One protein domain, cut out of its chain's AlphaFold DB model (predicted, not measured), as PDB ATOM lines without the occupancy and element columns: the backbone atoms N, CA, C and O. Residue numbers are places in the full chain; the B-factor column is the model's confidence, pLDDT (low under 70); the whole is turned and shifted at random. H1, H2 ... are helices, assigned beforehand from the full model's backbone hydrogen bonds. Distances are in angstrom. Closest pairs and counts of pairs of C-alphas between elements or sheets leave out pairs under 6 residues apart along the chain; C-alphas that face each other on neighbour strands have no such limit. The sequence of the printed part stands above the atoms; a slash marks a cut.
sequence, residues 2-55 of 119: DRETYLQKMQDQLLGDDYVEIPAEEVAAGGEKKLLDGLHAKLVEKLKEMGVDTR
ATOM      1  N   ASP A   2     150.571 211.094 170.823       85.94
ATOM      2  CA  ASP A   2     149.156 211.453 170.728       85.94
ATOM      3  C   ASP A   2     148.375 210.428 169.881       85.94
ATOM      4  O   ASP A   2     148.954 209.768 169.010       85.94
ATOM      5  N   ARG A   3     147.076 210.255 170.167       84.19
ATOM      6  CA  ARG A   3     146.221 209.242 169.524       84.19
ATOM      7  C   ARG A   3     146.154 209.440 168.012       84.19
ATOM      8  O   ARG A   3     146.169 208.458 167.275       84.19
ATOM      9  N   GLU A   4     146.102 210.686 167.555       89.12
ATOM     10  CA  GLU A   4     146.014 210.999 166.128       89.12
ATOM     11  C   GLU A   4     147.326 210.669 165.419       89.12
ATOM     12  O   GLU A   4     147.328 210.047 164.359       89.12
ATOM     13  N   THR A   5     148.460 210.961 166.062       88.44
ATOM     14  CA  THR A   5     149.786 210.613 165.536       88.44
ATOM     15  C   THR A   5     149.985 209.100 165.414       88.44
ATOM     16  O   THR A   5     150.643 208.636 164.486       88.44
ATOM     17  N   TYR A   6     149.435 208.320 166.350       82.44
ATOM     18  CA  TYR A   6     149.486 206.859 166.295       82.44
ATOM     19  C   TYR A   6     148.664 206.303 165.124       82.44
ATOM     20  O   TYR A   6     149.157 205.466 164.371       82.44
ATOM     21  N   LEU A   7     147.435 206.800 164.942       89.31
ATOM     22  CA  LEU A   7     146.550 206.364 163.859       89.31
ATOM     23  C   LEU A   7     147.106 206.725 162.479       89.31
ATOM     24  O   LEU A   7     147.060 205.892 161.579       89.31
ATOM     25  N   GLN A   8     147.692 207.917 162.340       88.94
ATOM     26  CA  GLN A   8     148.324 208.342 161.094       88.94
ATOM     27  C   GLN A   8     149.480 207.412 160.713       88.94
ATOM     28  O   GLN A   8     149.514 206.897 159.603       88.94
ATOM     29  N   LYS A   9     150.374 207.100 161.660       84.81
ATOM     30  CA  LYS A   9     151.483 206.164 161.419       84.81
ATOM     31  C   LYS A   9     151.007 204.763 161.053       84.81
ATOM     32  O   LYS A   9     151.633 204.120 160.220       84.81
ATOM     33  N   MET A  10     149.926 204.288 161.674       80.94
ATOM     34  CA  MET A  10     149.328 203.005 161.307       80.94
ATOM     35  C   MET A  10     148.801 203.013 159.871       80.94
ATOM     36  O   MET A  10     149.028 202.055 159.141       80.94
ATOM     37  N   GLN A  11     148.108 204.076 159.460       81.88
ATOM     38  CA  GLN A  11     147.618 204.198 158.087       81.88
ATOM     39  C   GLN A  11     148.762 204.300 157.083       81.88
ATOM     40  O   GLN A  11     148.732 203.600 156.080       81.88
ATOM     41  N   ASP A  12     149.790 205.093 157.383       84.44
ATOM     42  CA  ASP A  12     150.970 205.227 156.526       84.44
ATOM     43  C   ASP A  12     151.695 203.879 156.352       84.44
ATOM     44  O   ASP A  12     152.177 203.572 155.267       84.44
ATOM     45  N   GLN A  13     151.736 203.043 157.400       76.75
ATOM     46  CA  GLN A  13     152.304 201.691 157.333       76.75
ATOM     47  C   GLN A  13     151.455 200.727 156.500       76.75
ATOM     48  O   GLN A  13     152.012 199.933 155.754       76.75
ATOM     49  N   LEU A  14     150.126 200.787 156.622       74.44
ATOM     50  CA  LEU A  14     149.209 199.924 155.864       74.44
ATOM     51  C   LEU A  14     149.131 200.304 154.380       74.44
ATOM     52  O   LEU A  14     148.914 199.437 153.544       74.44
ATOM     53  N   LEU A  15     149.283 201.593 154.069       78.06
ATOM     54  CA  LEU A  15     149.267 202.136 152.707       78.06
ATOM     55  C   LEU A  15     150.639 202.085 152.021       78.06
ATOM     56  O   LEU A  15     150.740 202.440 150.847       78.06
ATOM     57  N   GLY A  16     151.691 201.704 152.747       75.94
ATOM     58  CA  GLY A  16     153.005 201.469 152.161       75.94
ATOM     59  C   GLY A  16     153.013 200.229 151.264       75.94
ATOM     60  O   GLY A  16     152.195 199.328 151.425       75.94
ATOM     61  N   ASP A  17     154.000 200.143 150.368       68.50
ATOM     62  CA  ASP A  17     154.212 198.983 149.478       68.50
ATOM     63  C   ASP A  17     154.612 197.690 150.225       68.50
ATOM     64  O   ASP A  17     154.823 196.642 149.614       68.50
ATOM     65  N   ASP A  18     154.731 197.751 151.552       66.94
ATOM     66  CA  ASP A  18     155.175 196.642 152.395       66.94
ATOM     67  C   ASP A  18     154.072 195.595 152.641       66.94
ATOM     68  O   ASP A  18     154.374 194.463 153.026       66.94
ATOM     69  N   TYR A  19     152.798 195.945 152.416       63.53
ATOM     70  CA  TYR A  19     151.654 195.072 152.689       63.53
ATOM     71  C   TYR A  19     150.735 194.929 151.474       63.53
ATOM     72  O   TYR A  19     150.495 195.869 150.725       63.53
ATOM     73  N   VAL A  20     150.179 193.726 151.300       69.38
ATOM     74  CA  VAL A  20     149.188 193.421 150.262       69.38
ATOM     75  C   VAL A  20     147.924 192.922 150.944       69.38
ATOM     76  O   VAL A  20     147.977 191.986 151.746       69.38
ATOM     77  N   GLU A  21     146.785 193.539 150.633       69.69
ATOM     78  CA  GLU A  21     145.491 193.068 151.120       69.69
ATOM     79  C   GLU A  21     145.162 191.706 150.498       69.69
ATOM     80  O   GLU A  21     145.112 191.556 149.276       69.69
ATOM     81  N   ILE A  22     144.931 190.704 151.348       67.06
ATOM     82  CA  ILE A  22     144.520 189.366 150.917       67.06
ATOM     83  C   ILE A  22     142.991 189.279 151.040       67.06
ATOM     84  O   ILE A  22     142.464 189.493 152.137       67.06
ATOM     85  N   PRO A  23     142.256 188.948 149.962       75.00
ATOM     86  CA  PRO A  23     140.805 188.803 150.013       75.00
ATOM     87  C   PRO A  23     140.380 187.731 151.023       75.00
ATOM     88  O   PRO A  23     140.952 186.640 151.070       75.00
ATOM     89  N   ALA A  24     139.322 187.996 151.796       66.94
ATOM     90  CA  ALA A  24     138.825 187.070 152.822       66.94
ATOM     91  C   ALA A  24     138.459 185.675 152.265       66.94
ATOM     92  O   ALA A  24     138.581 184.666 152.959       66.94
ATOM     93  N   GLU A  25     138.054 185.613 150.997       67.38
ATOM     94  CA  GLU A  25     137.730 184.381 150.271       67.38
ATOM     95  C   GLU A  25     138.969 183.500 150.030       67.38
ATOM     96  O   GLU A  25     138.896 182.279 150.169       67.38
ATOM     97  N   GLU A  26     140.128 184.104 149.741       61.88
ATOM     98  CA  GLU A  26     141.391 183.374 149.584       61.88
ATOM     99  C   GLU A  26     141.898 182.839 150.923       61.88
ATOM    100  O   GLU A  26     142.381 181.707 150.989       61.88
ATOM    101  N   VAL A  27     141.734 183.608 152.004       62.06
ATOM    102  CA  VAL A  27     142.068 183.165 153.366       62.06
ATOM    103  C   VAL A  27     141.225 181.942 153.748       62.06
ATOM    104  O   VAL A  27     141.771 180.926 154.182       62.06
ATOM    105  N   ALA A  28     139.911 181.986 153.495       62.06
ATOM    106  CA  ALA A  28     138.987 180.879 153.762       62.06
ATOM    107  C   ALA A  28     139.264 179.626 152.906       62.06
ATOM    108  O   ALA A  28     139.022 178.505 153.351       62.06
ATOM    109  N   ALA A  29     139.822 179.792 151.702       66.75
ATOM    110  CA  ALA A  29     140.201 178.701 150.800       66.75
ATOM    111  C   ALA A  29     141.570 178.058 151.123       66.75
ATOM    112  O   ALA A  29     142.119 177.311 150.307       66.75
ATOM    113  N   GLY A  30     142.149 178.349 152.294       63.88
ATOM    114  CA  GLY A  30     143.468 177.853 152.689       63.88
ATOM    115  C   GLY A  30     144.626 178.615 152.038       63.88
ATOM    116  O   GLY A  30     145.717 178.060 151.885       63.88
ATOM    117  N   GLY A  31     144.407 179.872 151.643       67.62
ATOM    118  CA  GLY A  31     145.431 180.763 151.093       67.62
ATOM    119  C   GLY A  31     146.621 180.943 152.030       67.62
ATOM    120  O   GLY A  31     147.756 180.952 151.564       67.62
ATOM    121  N   GLU A  32     146.388 180.943 153.345       66.69
ATOM    122  CA  GLU A  32     147.452 180.958 154.357       66.69
ATOM    123  C   GLU A  32     148.423 179.784 154.178       66.69
ATOM    124  O   GLU A  32     149.635 179.975 154.149       66.69
ATOM    125  N   LYS A  33     147.902 178.573 153.959       71.69
ATOM    126  CA  LYS A  33     148.736 177.384 153.760       71.69
ATOM    127  C   LYS A  33     149.561 177.485 152.475       71.69
ATOM    128  O   LYS A  33     150.753 177.208 152.498       71.69
ATOM    129  N   LYS A  34     148.953 177.945 151.377       75.81
ATOM    130  CA  LYS A  34     149.661 178.167 150.101       75.81
ATOM    131  C   LYS A  34     150.748 179.236 150.225       75.81
ATOM    132  O   LYS A  34     151.819 179.089 149.640       75.81
ATOM    133  N   LEU A  35     150.477 180.298 150.983       74.25
ATOM    134  CA  LEU A  35     151.437 181.358 151.280       74.25
ATOM    135  C   LEU A  35     152.620 180.803 152.084       74.25
ATOM    136  O   LEU A  35     153.768 181.036 151.713       74.25
ATOM    137  N   LEU A  36     152.337 180.028 153.137       73.75
ATOM    138  CA  LEU A  36     153.341 179.341 153.952       73.75
ATOM    139  C   LEU A  36     154.200 178.392 153.114       73.75
ATOM    140  O   LEU A  36     155.424 178.440 153.215       73.75
ATOM    141  N   ASP A  37     153.583 177.586 152.252       78.00
ATOM    142  CA  ASP A  37     154.292 176.669 151.356       78.00
ATOM    143  C   ASP A  37     155.214 177.438 150.389       78.00
ATOM    144  O   ASP A  37     156.366 177.054 150.171       78.00
ATOM    145  N   GLY A  38     154.747 178.571 149.853       79.69
ATOM    146  CA  GLY A  38     155.540 179.449 148.987       79.69
ATOM    147  C   GLY A  38     156.717 180.119 149.709       79.69
ATOM    148  O   GLY A  38     157.825 180.181 149.172       79.69
ATOM    149  N   LEU A  39     156.502 180.587 150.939       78.56
ATOM    150  CA  LEU A  39     157.553 181.118 151.815       78.56
ATOM    151  C   LEU A  39     158.597 180.050 152.139       78.56
ATOM    152  O   LEU A  39     159.797 180.308 152.039       78.56
ATOM    153  N   HIS A  40     158.146 178.839 152.464       77.56
ATOM    154  CA  HIS A  40     159.018 177.709 152.752       77.56
ATOM    155  C   HIS A  40     159.893 177.359 151.542       77.56
ATOM    156  O   HIS A  40     161.100 177.171 151.687       77.56
ATOM    157  N   ALA A  41     159.321 177.341 150.335       79.94
ATOM    158  CA  ALA A  41     160.071 177.092 149.106       79.94
ATOM    159  C   ALA A  41     161.176 178.139 148.869       79.94
ATOM    160  O   ALA A  41     162.324 177.766 148.617       79.94
ATOM    161  N   LYS A  42     160.862 179.435 149.022       82.56
ATOM    162  CA  LYS A  42     161.846 180.529 148.895       82.56
ATOM    163  C   LYS A  42     162.953 180.438 149.945       82.56
ATOM    164  O   LYS A  42     164.122 180.654 149.634       82.56
ATOM    165  N   LEU A  43     162.597 180.108 151.187       79.00
ATOM    166  CA  LEU A  43     163.565 179.939 152.269       79.00
ATOM    167  C   LEU A  43     164.542 178.799 151.954       79.00
ATOM    168  O   LEU A  43     165.752 178.972 152.076       79.00
ATOM    169  N   VAL A  44     164.031 177.652 151.498       79.81
ATOM    170  CA  VAL A  44     164.855 176.494 151.119       79.81
ATOM    171  C   VAL A  44     165.797 176.826 149.960       79.81
ATOM    172  O   VAL A  44     166.946 176.389 149.967       79.81
ATOM    173  N   GLU A  45     165.346 177.601 148.973       83.56
ATOM    174  CA  GLU A  45     166.197 178.078 147.877       83.56
ATOM    175  C   GLU A  45     167.354 178.944 148.395       83.56
ATOM    176  O   GLU A  45     168.516 178.670 148.089       83.56
ATOM    177  N   LYS A  46     167.066 179.914 149.270       80.94
ATOM    178  CA  LYS A  46     168.091 180.787 149.864       80.94
ATOM    179  C   LYS A  46     169.076 180.038 150.755       80.94
ATOM    180  O   LYS A  46     170.272 180.318 150.724       80.94
ATOM    181  N   LEU A  47     168.609 179.052 151.515       75.75
ATOM    182  CA  LEU A  47     169.484 178.198 152.321       75.75
ATOM    183  C   LEU A  47     170.456 177.393 151.442       75.75
ATOM    184  O   LEU A  47     171.634 177.281 151.784       75.75
ATOM    185  N   LYS A  48     170.002 176.909 150.277       80.50
ATOM    186  CA  LYS A  48     170.874 176.238 149.298       80.50
ATOM    187  C   LYS A  48     171.916 177.183 148.705       80.50
ATOM    188  O   LYS A  48     173.070 176.782 148.593       80.50
ATOM    189  N   GLU A  49     171.539 178.415 148.354       83.81
ATOM    190  CA  GLU A  49     172.486 179.441 147.878       83.81
ATOM    191  C   GLU A  49     173.604 179.704 148.899       83.81
ATOM    192  O   GLU A  49     174.761 179.870 148.524       83.81
ATOM    193  N   MET A  50     173.278 179.684 150.195       77.06
ATOM    194  CA  MET A  50     174.242 179.865 151.286       77.06
ATOM    195  C   MET A  50     175.068 178.606 151.611       77.06
ATOM    196  O   MET A  50     175.875 178.629 152.538       77.06
ATOM    197  N   GLY A  51     174.879 177.502 150.880       79.19
ATOM    198  CA  GLY A  51     175.600 176.246 151.108       79.19
ATOM    199  C   GLY A  51     175.150 175.476 152.355       79.19
ATOM    200  O   GLY A  51     175.863 174.583 152.810       79.19
ATOM    201  N   VAL A  52     173.979 175.800 152.912       72.94
ATOM    202  CA  VAL A  52     173.400 175.086 154.055       72.94
ATOM    203  C   VAL A  52     172.714 173.816 153.540       72.94
ATOM    204  O   VAL A  52     171.662 173.877 152.905       72.94
ATOM    205  N   ASP A  53     173.310 172.650 153.803       67.19
ATOM    206  CA  ASP A  53     172.702 171.351 153.485       67.19
ATOM    207  C   ASP A  53     171.384 171.178 154.256       67.19
ATOM    208  O   ASP A  53     171.345 171.372 155.468       67.19
ATOM    209  N   THR A  54     170.300 170.775 153.591       62.03
ATOM    210  CA  THR A  54     168.971 170.607 154.204       62.03
ATOM    211  C   THR A  54     168.923 169.510 155.269       62.03
ATOM    212  O   THR A  54     168.037 169.546 156.120       62.03
ATOM    213  N   ARG A  55     169.868 168.556 155.277       57.69
ATOM    214  CA  ARG A  55     170.021 167.586 156.385       57.69
ATOM    215  C   ARG A  55     170.827 168.156 157.550       57.69
ATOM    216  O   ARG A  55     170.543 167.821 158.696       57.69
TER     217      ARG A  55
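Overview. This is residues 2 to 55 of the 119 residues of a protein of Heterosigma akashiwo (UniProt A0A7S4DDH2). An open, strung-out V: the long helix H3 makes one arm, the short helix H2 sits at the corner, and the unnamed stretch of residues 19 to 23 makes the other arm. H1 sticks out beyond that second arm, away from H3. The printed part has 54 residues, all helix by class, with named helices H1, H2, H3 in chain order and no named strand. It is extended, with a radius of gyration of the C-alphas of 17.3 A, and spans 50 by 30 by 16 A, only just flat.

Along the chain. H3, residues 31 to 49, is 27.3 A long, from C-alpha 31 at (145.431, 180.763, 151.093) to C-alpha 49 at (172.486, 179.441, 147.878). H2 is residues 24 to 28, 6.3 A. H1, residues 3 to 14, is 16.8 A long and begins at (146.221, 209.242, 169.524).

Arrangement. H3 and H2 meet only through their tight link, residues 29 and 30. H1 is apart from H2 and from H3. In H1, H2 and H3 every O i to N i+4 pair is within hydrogen-bond range.

Size, cuts and confidence. The C-alphas farthest apart, Asp 2 and Arg 55, are 50.6 A apart. The printed part has no cut; the link H1 to H2 is short. Confidence is under 70 at residues 17 to 22, 24 to 32 and 53 to 55.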